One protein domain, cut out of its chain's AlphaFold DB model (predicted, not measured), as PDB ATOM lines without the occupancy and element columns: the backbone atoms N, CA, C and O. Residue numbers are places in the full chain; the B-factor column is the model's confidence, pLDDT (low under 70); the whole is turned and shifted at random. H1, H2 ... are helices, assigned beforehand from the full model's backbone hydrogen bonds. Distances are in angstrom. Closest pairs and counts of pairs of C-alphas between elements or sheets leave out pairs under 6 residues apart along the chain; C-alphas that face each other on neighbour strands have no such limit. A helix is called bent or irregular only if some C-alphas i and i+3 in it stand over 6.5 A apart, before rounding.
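Overview. This is residues 33 to 147 of the 149 residues of an uncharacterized protein of Actinobacteria bacterium (UniProt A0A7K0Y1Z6). One long helix, H1, runs through the middle; H4 crosses it, and the short helices H5, H6 and H7 cluster round the later part of H4. From the end of H1, H2 folds back in a hairpin and leads to H3, which touches no helix, and H1, H2 and H3 frame an open loop. The printed part has 115 residues, with seven named helices, H1 to H7 in order along the chain, and no named strand; the class is all helix. It is compact, with a radius of gyration of the C-alphas of 14.9 A, and spans 46 by 37 by 21 A.

Arrangement. H1, residues 33 to 64, has a kink of 32 degrees near residue 40 and is irregular, but only just: C-alphas 36 and 39 are 7.0 A apart. Its residues 42 to 54 touch residues 100 to 108 of H4, residues 98 to 115, at a steep tilt of 64 degrees, the same way; the closest C-alphas, of Ala 46 and Gly 104, are 4.3 A apart. H4 is the hub, touching four helices, and the packing is mostly crossed, with 1 of 4 tilted pairs shallow. H6, residues 133 to 137, touches H1, closest at the C-alphas of Ala 43 and Pro 133, 4.9 A, and H4, closest at those of Phe 107 and Val 136, 5.2 A. H7, residues 139 to 145, touches H4 at a steep tilt of 58 degrees, with the C-alphas of Phe 107 and Pro 139 closest at 5.5 A, and touches H6 only at the corner, closest at the C-alphas of Glu 135 and Trp 142, 5.2 A. H5, residues 117 to 124, touches H4, closest at the C-alphas of Val 111 and Ala 119, 7.2 A; it is irregular, but only just, with C-alphas 118 and 121 6.7 A apart. H2, residues 69 to 80, forms a hairpin with H1 at a shallow tilt of 15 degrees, closest at the C-alphas of Ser 60 and Ala 71, 5.7 A. H3, residues 83 to 92, is apart from H1. Every O i to N i+4 pair is within hydrogen-bond range in H2, H6 and H7, against 26 of 28 in H1, 4 of 6 in H3, 13 of 14 in H4 and 0 of 4 in H5, where 4 of 5 O i to N i+3 pairs are.

Along the chain. H1 begins at C-alpha 33 (153.599, 85.654, 111.694) and measures 46.0 A; H4 measures 25.9 A, H2 16.6 A and H3 14.6 A. H7 ends at C-alpha 145 (158.219, 110.157, 108.756).

Size, cuts and confidence. The two C-alphas farthest apart, of Glu 33 and Gly 65, are 46.8 A apart. The printed part has no cut; the links are tight, but for the short one from H5 to H6. Mean pLDDT of the printed part is 83.4; 25 residues are under 70, among them 78 to 96.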
ATOM      1  N   GLU A  33     152.925  84.611 112.469       85.62
ATOM      2  CA  GLU A  33     153.599  85.654 111.694       85.62
ATOM      3  C   GLU A  33     152.647  86.280 110.670       85.62
ATOM      4  O   GLU A  33     152.616  87.501 110.517       85.62
ATOM      5  N   GLN A  34     151.826  85.466 109.997       82.25
ATOM      6  CA  GLN A  34     150.814  85.958 109.059       82.25
ATOM      7  C   GLN A  34     149.730  86.773 109.771       82.25
ATOM      8  O   GLN A  34     149.320  87.820 109.270       82.25
ATOM      9  N   ALA A  35     149.292  86.332 110.953       84.00
ATOM     10  CA  ALA A  35     148.344  87.077 111.775       84.00
ATOM     11  C   ALA A  35     148.922  88.430 112.227       84.00
ATOM     12  O   ALA A  35     148.228  89.442 112.160       84.00
ATOM     13  N   ALA A  36     150.204  88.469 112.605       87.06
ATOM     14  CA  ALA A  36     150.896  89.706 112.968       87.06
ATOM     15  C   ALA A  36     151.090  90.664 111.777       87.06
ATOM     16  O   ALA A  36     151.109  91.881 111.962       87.06
ATOM     17  N   MET A  37     151.209  90.137 110.554       88.31
ATOM     18  CA  MET A  37     151.379  90.934 109.332       88.31
ATOM     19  C   MET A  37     150.055  91.470 108.766       88.31
ATOM     20  O   MET A  37     150.058  92.465 108.037       88.31
ATOM     21  N   ALA A  38     148.922  90.846 109.101       85.38
ATOM     22  CA  ALA A  38     147.614  91.206 108.553       85.38
ATOM     23  C   ALA A  38     147.275  92.707 108.692       85.38
ATOM     24  O   ALA A  38     146.958  93.312 107.669       85.38
ATOM     25  N   PRO A  39     147.464  93.370 109.855       88.94
ATOM     26  CA  PRO A  39     147.176  94.801 109.982       88.94
ATOM     27  C   PRO A  39     148.013  95.673 109.039       88.94
ATOM     28  O   PRO A  39     147.527  96.679 108.524       88.94
ATOM     29  N   VAL A  40     149.273  95.295 108.799       91.19
ATOM     30  CA  VAL A  40     150.177  96.021 107.896       91.19
ATOM     31  C   VAL A  40     149.702  95.888 106.454       91.19
ATOM     32  O   VAL A  40     149.657  96.883 105.733       91.19
ATOM     33  N   LEU A  41     149.320  94.681 106.030       88.12
ATOM     34  CA  LEU A  41     148.751  94.463 104.701       88.12
ATOM     35  C   LEU A  41     147.436  95.224 104.531       88.12
ATOM     36  O   LEU A  41     147.259  95.910 103.527       88.12
ATOM     37  N   ASP A  42     146.569  95.183 105.538       86.44
ATOM     38  CA  ASP A  42     145.288  95.885 105.539       86.44
ATOM     39  C   ASP A  42     145.454  97.399 105.371       86.44
ATOM     40  O   ASP A  42     144.753  98.013 104.562       86.44
ATOM     41  N   ALA A  43     146.412  97.992 106.088       91.62
ATOM     42  CA  ALA A  43     146.748  99.410 105.983       91.62
ATOM     43  C   ALA A  43     147.254  99.777 104.580       91.62
ATOM     44  O   ALA A  43     146.826 100.770 103.988       91.62
ATOM     45  N   ARG A  44     148.131  98.942 104.019       91.94
ATOM     46  CA  ARG A  44     148.704  99.143 102.685       91.94
ATOM     47  C   ARG A  44     147.650  99.043 101.588       91.94
ATOM     48  O   ARG A  44     147.617  99.898 100.705       91.94
ATOM     49  N   VAL A  45     146.779  98.038 101.665       88.25
ATOM     50  CA  VAL A  45     145.649  97.874 100.741       88.25
ATOM     51  C   VAL A  45     144.712  99.071 100.842       88.25
ATOM     52  O   VAL A  45     144.411  99.676  99.818       88.25
ATOM     53  N   ALA A  46     144.332  99.480 102.058       89.69
ATOM     54  CA  ALA A  46     143.473 100.646 102.262       89.69
ATOM     55  C   ALA A  46     144.055 101.907 101.603       89.69
ATOM     56  O   ALA A  46     143.348 102.614 100.884       89.69
ATOM     57  N   ALA A  47     145.347 102.168 101.803       93.56
ATOM     58  CA  ALA A  47     146.011 103.337 101.241       93.56
ATOM     59  C   ALA A  47     146.083 103.294  99.703       93.56
ATOM     60  O   ALA A  47     145.772 104.291  99.048       93.56
ATOM     61  N   ILE A  48     146.416 102.136  99.113       91.75
ATOM     62  CA  ILE A  48     146.424 101.946  97.651       91.75
ATOM     63  C   ILE A  48     145.025 102.150  97.072       91.75
ATOM     64  O   ILE A  48     144.872 102.900  96.108       91.75
ATOM     65  N   SER A  49     144.004 101.528  97.664       87.94
ATOM     66  CA  SER A  49     142.614 101.680  97.229       87.94
ATOM     67  C   SER A  49     142.173 103.142  97.284       87.94
ATOM     68  O   SER A  49     141.660 103.660  96.295       87.94
ATOM     69  N   GLY A  50     142.459 103.839  98.389       89.81
ATOM     70  CA  GLY A  50     142.159 105.266  98.516       89.81
ATOM     71  C   GLY A  50     142.849 106.113  97.443       89.81
ATOM     72  O   GLY A  50     142.242 107.036  96.900       89.81
ATOM     73  N   TYR A  51     144.107 105.804  97.108       93.19
ATOM     74  CA  TYR A  51     144.837 106.538  96.075       93.19
ATOM     75  C   TYR A  51     144.266 106.284  94.676       93.19
ATOM     76  O   TYR A  51     144.124 107.221  93.889       93.19
ATOM     77  N   ILE A  52     143.893 105.037  94.374       88.81
ATOM     78  CA  ILE A  52     143.225 104.672  93.118       88.81
ATOM     79  C   ILE A  52     141.899 105.428  92.971       88.81
ATOM     80  O   ILE A  52     141.603 105.926  91.880       88.81
ATOM     81  N   ASP A  53     141.118 105.530  94.047       84.69
ATOM     82  CA  ASP A  53     139.858 106.274  94.054       84.69
ATOM     83  C   ASP A  53     140.093 107.764  93.810       84.69
ATOM     84  O   ASP A  53     139.482 108.343  92.909       84.69
ATOM     85  N   TYR A  54     141.045 108.364  94.529       90.44
ATOM     86  CA  TYR A  54     141.426 109.762  94.336       90.44
ATOM     87  C   TYR A  54     141.886 110.049  92.899       90.44
ATOM     88  O   TYR A  54     141.436 111.010  92.273       90.44
ATOM     89  N   ALA A  55     142.763 109.204  92.349       89.44
ATOM     90  CA  ALA A  55     143.297 109.378  91.003       89.44
ATOM     91  C   ALA A  55     142.192 109.305  89.943       89.44
ATOM     92  O   ALA A  55     142.177 110.090  88.992       89.44
ATOM     93  N   VAL A  56     141.243 108.387  90.110       83.44
ATOM     94  CA  VAL A  56     140.133 108.239  89.168       83.44
ATOM     95  C   VAL A  56     139.143 109.379  89.287       83.44
ATOM     96  O   VAL A  56     138.756 109.914  88.252       83.44
ATOM     97  N   ASP A  57     138.817 109.830  90.495       83.88
ATOM     98  CA  ASP A  57     137.991 111.020  90.689       83.88
ATOM     99  C   ASP A  57     138.622 112.262  90.044       83.88
ATOM    100  O   ASP A  57     137.933 113.023  89.355       83.88
ATOM    101  N   ALA A  58     139.935 112.446  90.207       86.50
ATOM    102  CA  ALA A  58     140.670 113.554  89.607       86.50
ATOM    103  C   ALA A  58     140.651 113.490  88.068       86.50
ATOM    104  O   ALA A  58     140.373 114.493  87.402       86.50
ATOM    105  N   VAL A  59     140.891 112.309  87.488       85.75
ATOM    106  CA  VAL A  59     140.866 112.100  86.031       85.75
ATOM    107  C   VAL A  59     139.450 112.254  85.471       85.75
ATOM    108  O   VAL A  59     139.261 112.958  84.478       85.75
ATOM    109  N   SER A  60     138.441 111.655  86.107       75.75
ATOM    110  CA  SER A  60     137.039 111.770  85.696       75.75
ATOM    111  C   SER A  60     136.545 113.211  85.770       75.75
ATOM    112  O   SER A  60     135.926 113.677  84.816       75.75
ATOM    113  N   SER A  61     136.876 113.946  86.835       82.75
ATOM    114  CA  SER A  61     136.506 115.363  86.969       82.75
ATOM    115  C   SER A  61     137.143 116.225  85.881       82.75
ATOM    116  O   SER A  61     136.484 117.109  85.335       82.75
ATOM    117  N   ARG A  62     138.402 115.944  85.517       83.06
ATOM    118  CA  ARG A  62     139.110 116.651  84.442       83.06
ATOM    119  C   ARG A  62     138.538 116.352  83.052       83.06
ATOM    120  O   ARG A  62     138.497 117.253  82.222       83.06
ATOM    121  N   LEU A  63     138.145 115.107  82.780       80.62
ATOM    122  CA  LEU A  63     137.668 114.685  81.455       80.62
ATOM    123  C   LEU A  63     136.182 114.969  81.223       80.62
ATOM    124  O   LEU A  63     135.786 115.282  80.105       80.62
ATOM    125  N   LEU A  64     135.358 114.823  82.260       79.88
ATOM    126  CA  LEU A  64     133.898 114.854  82.150       79.88
ATOM    127  C   LEU A  64     133.284 116.114  82.775       79.88
ATOM    128  O   LEU A  64     132.101 116.370  82.569       79.88
ATOM    129  N   GLY A  65     134.066 116.892  83.528       70.31
ATOM    130  CA  GLY A  65     133.562 117.934  84.417       70.31
ATOM    131  C   GLY A  65     133.086 117.344  85.748       70.31
ATOM    132  O   GLY A  65     132.468 116.279  85.788       70.31
ATOM    133  N   ALA A  66     133.359 118.046  86.852       62.12
ATOM    134  CA  ALA A  66     133.131 117.567  88.224       62.12
ATOM    135  C   ALA A  66     131.665 117.209  88.558       62.12
ATOM    136  O   ALA A  66     131.401 116.574  89.574       62.12
ATOM    137  N   THR A  67     130.707 117.602  87.717       61.38
ATOM    138  CA  THR A  67     129.258 117.423  87.938       61.38
ATOM    139  C   THR A  67     128.599 116.530  86.879       61.38
ATOM    140  O   THR A  67     127.375 116.484  86.769       61.38
ATOM    141  N   SER A  68     129.386 115.822  86.059       68.00
ATOM    142  CA  SER A  68     128.815 114.970  85.016       68.00
ATOM    143  C   SER A  68     128.133 113.731  85.608       68.00
ATOM    144  O   SER A  68     128.757 113.010  86.395       68.00
ATOM    145  N   PRO A  69     126.902 113.396  85.175       72.31
ATOM    146  CA  PRO A  69     126.225 112.147  85.538       72.31
ATOM    147  C   PRO A  69     127.071 110.891  85.281       72.31
ATOM    148  O   PRO A  69     126.904 109.881  85.962       72.31
ATOM    149  N   ILE A  70     128.004 110.956  84.324       71.00
ATOM    150  CA  ILE A  70     128.921 109.861  83.992       71.00
ATOM    151  C   ILE A  70     129.990 109.689  85.080       71.00
ATOM    152  O   ILE A  70     130.284 108.557  85.455       71.00
ATOM    153  N   ALA A  71     130.539 110.780  85.627       66.94
ATOM    154  CA  ALA A  71     131.506 110.707  86.725       66.94
ATOM    155  C   ALA A  71     130.873 110.059  87.970       66.94
ATOM    156  O   ALA A  71     131.468 109.182  88.595       66.94
ATOM    157  N   GLU A  72     129.617 110.404  88.261       71.94
ATOM    158  CA  GLU A  72     128.858 109.790  89.353       71.94
ATOM    159  C   GLU A  72     128.502 108.316  89.080       71.94
ATOM    160  O   GLU A  72     128.542 107.480  89.984       71.94
ATOM    161  N   ALA A  73     128.195 107.956  87.831       75.88
ATOM    162  CA  ALA A  73     127.959 106.563  87.451       75.88
ATOM    163  C   ALA A  73     129.225 105.695  87.587       75.88
ATOM    164  O   ALA A  73     129.142 104.558  88.049       75.88
ATOM    165  N   VAL A  74     130.403 106.228  87.234       69.00
ATOM    166  CA  VAL A  74     131.696 105.542  87.420       69.00
ATOM    167  C   VAL A  74     131.992 105.325  88.906       69.00
ATOM    168  O   VAL A  74     132.381 104.218  89.288       69.00
ATOM    169  N   ARG A  75     131.746 106.342  89.744       68.00
ATOM    170  CA  ARG A  75     131.894 106.263  91.206       68.00
ATOM    171  C   ARG A  75     131.015 105.157  91.801       68.00
ATOM    172  O   ARG A  75     131.520 104.302  92.527       68.00
ATOM    173  N   ARG A  76     129.724 105.119  91.441       72.12
ATOM    174  CA  ARG A  76     128.788 104.068  91.890       72.12
ATOM    175  C   ARG A  76     129.193 102.676  91.424       72.12
ATOM    176  O   ARG A  76     129.275 101.763  92.239       72.12
ATOM    177  N   ARG A  77     129.530 102.520  90.142       71.19
ATOM    178  CA  ARG A  77     129.892 101.216  89.576       71.19
ATOM    179  C   ARG A  77     131.128 100.603  90.242       71.19
ATOM    180  O   ARG A  77     131.209  99.389  90.367       71.19
ATOM    181  N   ARG A  78     132.093 101.411  90.697       64.56
ATOM    182  CA  ARG A  78     133.250 100.906  91.461       64.56
ATOM    183  C   ARG A  78     132.907 100.474  92.874       64.56
ATOM    184  O   ARG A  78     133.422  99.454  93.311       64.56
ATOM    185  N   ALA A  79     132.018 101.197  93.551       62.91
ATOM    186  CA  ALA A  79     131.494 100.749  94.837       62.91
ATOM    187  C   ALA A  79     130.771  99.388  94.721       62.91
ATOM    188  O   ALA A  79     130.681  98.655  95.704       62.91
ATOM    189  N   GLU A  80     130.282  99.052  93.522       60.06
ATOM    190  CA  GLU A  80     129.595  97.796  93.198       60.06
ATOM    191  C   GLU A  80     130.520  96.668  92.693       60.06
ATOM    192  O   GLU A  80     130.153  95.500  92.831       60.06
ATOM    193  N   TYR A  81     131.713  96.958  92.145       52.44
ATOM    194  CA  TYR A  81     132.691  95.937  91.722       52.44
ATOM    195  C   TYR A  81     133.303  95.234  92.946       52.44
ATOM    196  O   TYR A  81     134.402  95.549  93.392       52.44
ATOM    197  N   GLY A  82     132.555  94.278  93.497       54.06
ATOM    198  CA  GLY A  82     132.930  93.501  94.671       54.06
ATOM    199  C   GLY A  82     133.257  92.034  94.392       54.06
ATOM    200  O   GLY A  82     134.098  91.484  95.075       54.06
ATOM    201  N   THR A  83     132.664  91.355  93.413       46.50
ATOM    202  CA  THR A  83     132.626  89.876  93.456       46.50
ATOM    203  C   THR A  83     133.938  89.161  93.102       46.50
ATOM    204  O   THR A  83     134.337  88.255  93.831       46.50
ATOM    205  N   ASP A  84     134.650  89.572  92.049       48.03
ATOM    206  CA  ASP A  84     135.869  88.860  91.607       48.03
ATOM    207  C   ASP A  84     137.106  89.284  92.417       48.03
ATOM    208  O   ASP A  84     137.969  88.467  92.742       48.03
ATOM    209  N   ALA A  85     137.155  90.560  92.816       58.84
ATOM    210  CA  ALA A  85     138.165  91.078  93.735       58.84
ATOM    211  C   ALA A  85     138.037  90.432  95.124       58.84
ATOM    212  O   ALA A  85     139.048  90.042  95.699       58.84
ATOM    213  N   GLN A  86     136.811  90.214  95.619       61.09
ATOM    214  CA  GLN A  86     136.568  89.558  96.910       61.09
ATOM    215  C   GLN A  86     137.118  88.130  96.976       61.09
ATOM    216  O   GLN A  86     137.547  87.702  98.046       61.09
ATOM    217  N   LEU A  87     137.113  87.374  95.873       55.22
ATOM    218  CA  LEU A  87     137.678  86.022  95.863       55.22
ATOM    219  C   LEU A  87     139.202  86.059  96.040       55.22
ATOM    220  O   LEU A  87     139.741  85.332  96.870       55.22
ATOM    221  N   ILE A  88     139.886  86.930  95.294       61.47
ATOM    222  CA  ILE A  88     141.341  87.113  95.398       61.47
ATOM    223  C   ILE A  88     141.714  87.675  96.775       61.47
ATOM    224  O   ILE A  88     142.663  87.205  97.392       61.47
ATOM    225  N   GLU A  89     140.935  88.622  97.294       68.31
ATOM    226  CA  GLU A  89     141.076  89.155  98.652       68.31
ATOM    227  C   GLU A  89     140.976  88.050  99.708       68.31
ATOM    228  O   GLU A  89     141.892  87.899 100.517       68.31
ATOM    229  N   ARG A  90     139.938  87.203  99.644       66.25
ATOM    230  CA  ARG A  90     139.760  86.060 100.557       66.25
ATOM    231  C   ARG A  90     140.923  85.071 100.482       66.25
ATOM    232  O   ARG A  90     141.410  84.646 101.527       66.25
ATOM    233  N   LEU A  91     141.404  84.756  99.277       65.19
ATOM    234  CA  LEU A  91     142.560  83.871  99.069       65.19
ATOM    235  C   LEU A  91     143.866  84.459  99.621       65.19
ATOM    236  O   LEU A  91     144.719  83.722 100.109       65.19
ATOM    237  N   LEU A  92     144.024  85.782  99.570       66.38
ATOM    238  CA  LEU A  92     145.178  86.493 100.129       66.38
ATOM    239  C   LEU A  92     145.000  86.846 101.615       66.38
ATOM    240  O   LEU A  92     145.907  87.403 102.232       66.38
ATOM    241  N   GLY A  93     143.841  86.535 102.201       66.50
ATOM    242  CA  GLY A  93     143.496  86.907 103.568       66.50
ATOM    243  C   GLY A  93     143.315  88.413 103.789       66.50
ATOM    244  O   GLY A  93     143.327  88.862 104.938       66.50
ATOM    245  N   LEU A  94     143.147  89.172 102.711       67.75
ATOM    246  CA  LEU A  94     142.863  90.601 102.714       67.75
ATOM    247  C   LEU A  94     141.349  90.780 102.820       67.75
ATOM    248  O   LEU A  94     140.593  90.023 102.219       67.75
ATOM    249  N   THR A  95     140.887  91.764 103.585       62.25
ATOM    250  CA  THR A  95     139.451  92.072 103.628       62.25
ATOM    251  C   THR A  95     139.246  93.518 103.222       62.25
ATOM    252  O   THR A  95     139.479  94.402 104.030       62.25
ATOM    253  N   THR A  96     138.757  93.815 102.018       66.19
ATOM    254  CA  THR A  96     138.416  95.207 101.681       66.19
ATOM    255  C   THR A  96     137.017  95.536 102.200       66.19
ATOM    256  O   THR A  96     136.035  95.613 101.461       66.19
ATOM    257  N   THR A  97     136.893  95.704 103.520       72.44
ATOM    258  CA  THR A  97     135.621  96.119 104.137       72.44
ATOM    259  C   THR A  97     135.276  97.569 103.775       72.44
ATOM    260  O   THR A  97     136.152  98.380 103.471       72.44
ATOM    261  N   ARG A  98     133.995  97.957 103.897       72.94
ATOM    262  CA  ARG A  98     133.591  99.378 103.799       72.94
ATOM    263  C   ARG A  98     134.367 100.274 104.770       72.94
ATOM    264  O   ARG A  98     134.690 101.408 104.429       72.94
ATOM    265  N   ALA A  99     134.678  99.768 105.964       77.81
ATOM    266  CA  ALA A  99     135.495 100.487 106.937       77.81
ATOM    267  C   ALA A  99     136.918 100.724 106.407       77.81
ATOM    268  O   ALA A  99     137.451 101.820 106.546       77.81
ATOM    269  N   GLN A 100     137.505  99.733 105.732       78.50
ATOM    270  CA  GLN A 100     138.832  99.830 105.120       78.50
ATOM    271  C   GLN A 100     138.875 100.855 103.985       78.50
ATOM    272  O   GLN A 100     139.789 101.675 103.931       78.50
ATOM    273  N   GLN A 101     137.845 100.867 103.133       80.94
ATOM    274  CA  GLN A 101     137.694 101.878 102.083       80.94
ATOM    275  C   GLN A 101     137.607 103.289 102.678       80.94
ATOM    276  O   GLN A 101     138.287 104.208 102.221       80.94
ATOM    277  N   LEU A 102     136.811 103.464 103.741       85.62
ATOM    278  CA  LEU A 102     136.693 104.751 104.425       85.62
ATOM    279  C   LEU A 102     138.018 105.194 105.059       85.62
ATOM    280  O   LEU A 102     138.372 106.368 104.939       85.62
ATOM    281  N   ARG A 103     138.758 104.277 105.698       92.12
ATOM    282  CA  ARG A 103     140.089 104.553 106.266       92.12
ATOM    283  C   ARG A 103     141.066 105.011 105.189       92.12
ATOM    284  O   ARG A 103     141.659 106.074 105.329       92.12
ATOM    285  N   GLY A 104     141.154 104.272 104.084       92.88
ATOM    286  CA  GLY A 104     141.989 104.633 102.937       92.88
ATOM    287  C   GLY A 104     141.659 106.015 102.376       92.88
ATOM    288  O   GLY A 104     142.545 106.847 102.193       92.88
ATOM    289  N   ARG A 105     140.370 106.304 102.171       93.06
ATOM    290  CA  ARG A 105     139.927 107.618 101.688       93.06
ATOM    291  C   ARG A 105     140.247 108.744 102.671       93.06
ATOM    292  O   ARG A 105     140.697 109.805 102.251       93.06
ATOM    293  N   THR A 106     140.041 108.513 103.967       95.81
ATOM    294  CA  THR A 106     140.366 109.487 105.024       95.81
ATOM    295  C   THR A 106     141.862 109.778 105.055       95.81
ATOM    296  O   THR A 106     142.250 110.942 105.132       95.81
ATOM    297  N   PHE A 107     142.694 108.743 104.916       97.56
ATOM    298  CA  PHE A 107     144.140 108.891 104.837       97.56
ATOM    299  C   PHE A 107     144.561 109.792 103.675       97.56
ATOM    300  O   PHE A 107     145.240 110.798 103.881       97.56
ATOM    301  N   ILE A 108     144.104 109.466 102.463       97.69
ATOM    302  CA  ILE A 108     144.462 110.200 101.245       97.69
ATOM    303  C   ILE A 108     143.976 111.645 101.306       97.69
ATOM    304  O   ILE A 108     144.758 112.551 101.028       97.69
ATOM    305  N   ASN A 109     142.733 111.876 101.735       96.69
ATOM    306  CA  ASN A 109     142.217 113.229 101.932       96.69
ATOM    307  C   ASN A 109     143.073 114.002 102.937       96.69
ATOM    308  O   ASN A 109     143.469 115.128 102.661       96.69
ATOM    309  N   GLY A 110     143.433 113.376 104.061       97.44
ATOM    310  CA  GLY A 110     144.271 114.010 105.070       97.44
ATOM    311  C   GLY A 110     145.675 114.359 104.570       97.44
ATOM    312  O   GLY A 110     146.203 115.400 104.961       97.44
ATOM    313  N   VAL A 111     146.273 113.543 103.699       97.75
ATOM    314  CA  VAL A 111     147.543 113.880 103.031       97.75
ATOM    315  C   VAL A 111     147.357 115.061 102.077       97.75
ATOM    316  O   VAL A 111     148.105 116.034 102.156       97.75
ATOM    317  N   VAL A 112     146.340 115.008 101.212       96.94
ATOM    318  CA  VAL A 112     146.066 116.052 100.209       96.94
ATOM    319  C   VAL A 112     145.754 117.400 100.856       96.94
ATOM    320  O   VAL A 112     146.211 118.426 100.365       96.94
ATOM    321  N   GLU A 113     145.008 117.415 101.959       96.69
ATOM    322  CA  GLU A 113     144.688 118.637 102.708       96.69
ATOM    323  C   GLU A 113     145.924 119.320 103.303       96.69
ATOM    324  O   GLU A 113     145.911 120.535 103.484       96.69
ATOM    325  N   ARG A 114     146.975 118.554 103.623       96.06
ATOM    326  CA  ARG A 114     148.190 119.058 104.279       96.06
ATOM    327  C   ARG A 114     149.263 119.466 103.272       96.06
ATOM    328  O   ARG A 114     149.770 120.572 103.355       96.06
ATOM    329  N   GLU A 115     149.541 118.598 102.301       96.31
ATOM    330  CA  GLU A 115     150.712 118.700 101.407       96.31
ATOM    331  C   GLU A 115     150.333 118.710  99.916       96.31
ATOM    332  O   GLU A 115     151.177 118.706  99.015       96.31
ATOM    333  N   GLY A 116     149.035 118.683  99.618       94.62
ATOM    334  CA  GLY A 116     148.529 118.571  98.259       94.62
ATOM    335  C   GLY A 116     148.703 117.180  97.643       94.62
ATOM    336  O   GLY A 116     149.291 116.246  98.188       94.62
ATOM    337  N   ALA A 117     148.171 117.034  96.430       94.31
ATOM    338  CA  ALA A 117     148.174 115.763  95.704       94.31
ATOM    339  C   ALA A 117     149.574 115.288  95.278       94.31
ATOM    340  O   ALA A 117     149.761 114.106  94.990       94.31
ATOM    341  N   GLY A 118     150.551 116.201  95.226       93.94
ATOM    342  CA  GLY A 118     151.927 115.907  94.820       93.94
ATOM    343  C   GLY A 118     152.681 114.998  95.793       93.94
ATOM    344  O   GLY A 118     153.646 114.355  95.386       93.94
ATOM    345  N   ALA A 119     152.221 114.891  97.043       94.06
ATOM    346  CA  ALA A 119     152.799 113.997  98.042       94.06
ATOM    347  C   ALA A 119     152.425 112.521  97.810       94.06
ATOM    348  O   ALA A 119     153.216 111.629  98.112       94.06
ATOM    349  N   LEU A 120     151.253 112.239  97.227       95.00
ATOM    350  CA  LEU A 120     150.702 110.880  97.113       95.00
ATOM    351  C   LEU A 120     151.614 109.873  96.384       95.00
ATOM    352  O   LEU A 120     151.747 108.749  96.874       95.00
ATOM    353  N   PRO A 121     152.304 110.224  95.276       94.62
ATOM    354  CA  PRO A 121     153.214 109.295  94.606       94.62
ATOM    355  C   PRO A 121     154.360 108.791  95.492       94.62
ATOM    356  O   PRO A 121     154.893 107.713  95.225       94.62
ATOM    357  N   ARG A 122     154.734 109.520  96.559       94.31
ATOM    358  CA  ARG A 122     155.797 109.092  97.481       94.31
ATOM    359  C   ARG A 122     155.476 107.775  98.167       94.31
ATOM    360  O   ARG A 122     156.400 107.005  98.388       94.31
ATOM    361  N   MET A 123     154.201 107.479  98.408       94.31
ATOM    362  CA  MET A 123     153.753 106.221  99.010       94.31
ATOM    363  C   MET A 123     154.174 104.982  98.212       94.31
ATOM    364  O   MET A 123     154.388 103.923  98.789       94.31
ATOM    365  N   LEU A 124     154.280 105.111  96.888       91.56
ATOM    366  CA  LEU A 124     154.592 104.006  95.981       91.56
ATOM    367  C   LEU A 124     156.064 103.998  95.546       91.56
ATOM    368  O   LEU A 124     156.430 103.248  94.644       91.56
ATOM    369  N   SER A 125     156.906 104.841  96.151       94.12
ATOM    370  CA  SER A 125     158.315 104.964  95.761       94.12
ATOM    371  C   SER A 125     159.177 103.796  96.249       94.12
ATOM    372  O   SER A 125     160.121 103.401  95.567       94.12
ATOM    373  N   SER A 126     158.838 103.217  97.403       94.06
ATOM    374  CA  SER A 126     159.463 102.011  97.953       94.06
ATOM    375  C   SER A 126     158.530 101.280  98.926       94.06
ATOM    376  O   SER A 126     157.516 101.826  99.371       94.06
ATOM    377  N   ALA A 127     158.881 100.050  99.311       90.31
ATOM    378  CA  ALA A 127     158.104  99.287 100.291       90.31
ATOM    379  C   ALA A 127     158.071  99.958 101.679       90.31
ATOM    380  O   ALA A 127     157.080  99.841 102.401       90.31
ATOM    381  N   GLU A 128     159.137 100.672 102.042       93.19
ATOM    382  CA  GLU A 128     159.286 101.414 103.297       93.19
ATOM    383  C   GLU A 128     158.475 102.713 103.290       93.19
ATOM    384  O   GLU A 128     158.042 103.176 104.343       93.19
ATOM    385  N   SER A 129     158.236 103.300 102.115       95.50
ATOM    386  CA  SER A 129     157.443 104.527 101.980       95.50
ATOM    387  C   SER A 129     155.939 104.314 102.182       95.50
ATOM    388  O   SER A 129     155.211 105.265 102.454       95.50
ATOM    389  N   MET A 130     155.469 103.068 102.114       96.19
ATOM    390  CA  MET A 130     154.074 102.721 102.371       96.19
ATOM    391  C   MET A 130     153.669 103.041 103.821       96.19
ATOM    392  O   MET A 130     154.500 102.906 104.727       96.19
ATOM    393  N   PRO A 131     152.408 103.434 104.074       96.69
ATOM    394  CA  PRO A 131     151.959 103.759 105.414       96.69
ATOM    395  C   PRO A 131     151.837 102.516 106.299       96.69
ATOM    396  O   PRO A 131     151.496 101.415 105.852       96.69
ATOM    397  N   THR A 132     152.106 102.718 107.582       96.25
ATOM    398  CA  THR A 132     151.799 101.772 108.656       96.25
ATOM    399  C   THR A 132     150.321 101.873 109.067       96.25
ATOM    400  O   THR A 132     149.644 102.836 108.706       96.25
ATOM    401  N   PRO A 133     149.790 100.925 109.862       95.62
ATOM    402  CA  PRO A 133     148.407 101.003 110.339       95.62
ATOM    403  C   PRO A 133     148.081 102.305 111.079       95.62
ATOM    404  O   PRO A 133     147.063 102.926 110.790       95.62
ATOM    405  N   ASN A 134     148.975 102.755 111.963       96.88
ATOM    406  CA  ASN A 134     148.787 103.990 112.731       96.88
ATOM    407  C   ASN A 134     148.829 105.238 111.840       96.88
ATOM    408  O   ASN A 134     148.157 106.228 112.106       96.88
ATOM    409  N   GLU A 135     149.620 105.193 110.772       97.69
ATOM    410  CA  GLU A 135     149.760 106.285 109.810       97.69
ATOM    411  C   GLU A 135     148.542 106.443 108.903       97.69
ATOM    412  O   GLU A 135     148.197 107.567 108.549       97.69
ATOM    413  N   VAL A 136     147.866 105.341 108.565       96.69
ATOM    414  CA  VAL A 136     146.584 105.398 107.848       96.69
ATOM    415  C   VAL A 136     145.526 106.119 108.690       96.69
ATOM    416  O   VAL A 136     144.743 106.898 108.152       96.69
ATOM    417  N   ASP A 137     145.526 105.918 110.009       95.94
ATOM    418  CA  ASP A 137     144.590 106.602 110.913       95.94
ATOM    419  C   ASP A 137     145.014 108.042 111.240       95.94
ATOM    420  O   ASP A 137     144.169 108.888 111.537       95.94
ATOM    421  N   ALA A 138     146.313 108.339 111.164       96.56
ATOM    422  CA  ALA A 138     146.883 109.656 111.424       96.56
ATOM    423  C   ALA A 138     147.851 110.073 110.296       96.56
ATOM    424  O   ALA A 138     149.068 109.920 110.434       96.56
ATOM    425  N   PRO A 139     147.345 110.681 109.204       96.44
ATOM    426  CA  PRO A 139     148.128 110.967 107.993       96.44
ATOM    427  C   PRO A 139     149.352 111.856 108.223       96.44
ATOM    428  O   PRO A 139     150.359 111.735 107.531       96.44
ATOM    429  N   GLY A 140     149.294 112.726 109.236       96.06
ATOM    430  CA  GLY A 140     150.427 113.565 109.628       96.06
ATOM    431  C   GLY A 140     151.650 112.769 110.092       96.06
ATOM    432  O   GLY A 140     152.768 113.218 109.872       96.06
ATOM    433  N   LEU A 141     151.464 111.574 110.672       97.12
ATOM    434  CA  LEU A 141     152.583 110.710 111.067       97.12
ATOM    435  C   LEU A 141     153.360 110.212 109.844       97.12
ATOM    436  O   LEU A 141     154.587 110.161 109.873       97.12
ATOM    437  N   TRP A 142     152.648 109.893 108.761       97.69
ATOM    438  CA  TRP A 142     153.255 109.442 107.514       97.69
ATOM    439  C   TRP A 142     154.077 110.551 106.859       97.69
ATOM    440  O   TRP A 142     155.233 110.341 106.500       97.69
ATOM    441  N   LEU A 143     153.489 111.746 106.766       96.38
ATOM    442  CA  LEU A 143     154.149 112.937 106.231       96.38
ATOM    443  C   LEU A 143     155.411 113.285 107.019       96.38
ATOM    444  O   LEU A 143     156.470 113.476 106.427       96.38
ATOM    445  N   ALA A 144     155.311 113.280 108.351       96.12
ATOM    446  CA  ALA A 144     156.438 113.549 109.233       96.12
ATOM    447  C   ALA A 144     157.559 112.515 109.064       96.12
ATOM    448  O   ALA A 144     158.725 112.892 108.987       96.12
ATOM    449  N   ARG A 145     157.224 111.221 108.961       96.44
ATOM    450  CA  ARG A 145     158.219 110.157 108.756       96.44
ATOM    451  C   ARG A 145     158.961 110.292 107.427       96.44
ATOM    452  O   ARG A 145     160.128 109.922 107.351       96.44
ATOM    453  N   LEU A 146     158.279 110.765 106.387       94.81
ATOM    454  CA  LEU A 146     158.872 110.967 105.066       94.81
ATOM    455  C   LEU A 146     159.469 112.365 104.871       94.81
ATOM    456  O   LEU A 146     159.930 112.656 103.768       94.81
ATOM    457  N   GLU A 147     159.461 113.203 105.913       91.94
ATOM    458  CA  GLU A 147     159.972 114.578 105.884       91.94
ATOM    459  C   GLU A 147     159.354 115.417 104.748       91.94
ATOM    460  O   GLU A 147     160.029 116.201 104.084       91.94
TER     461      GLU A 147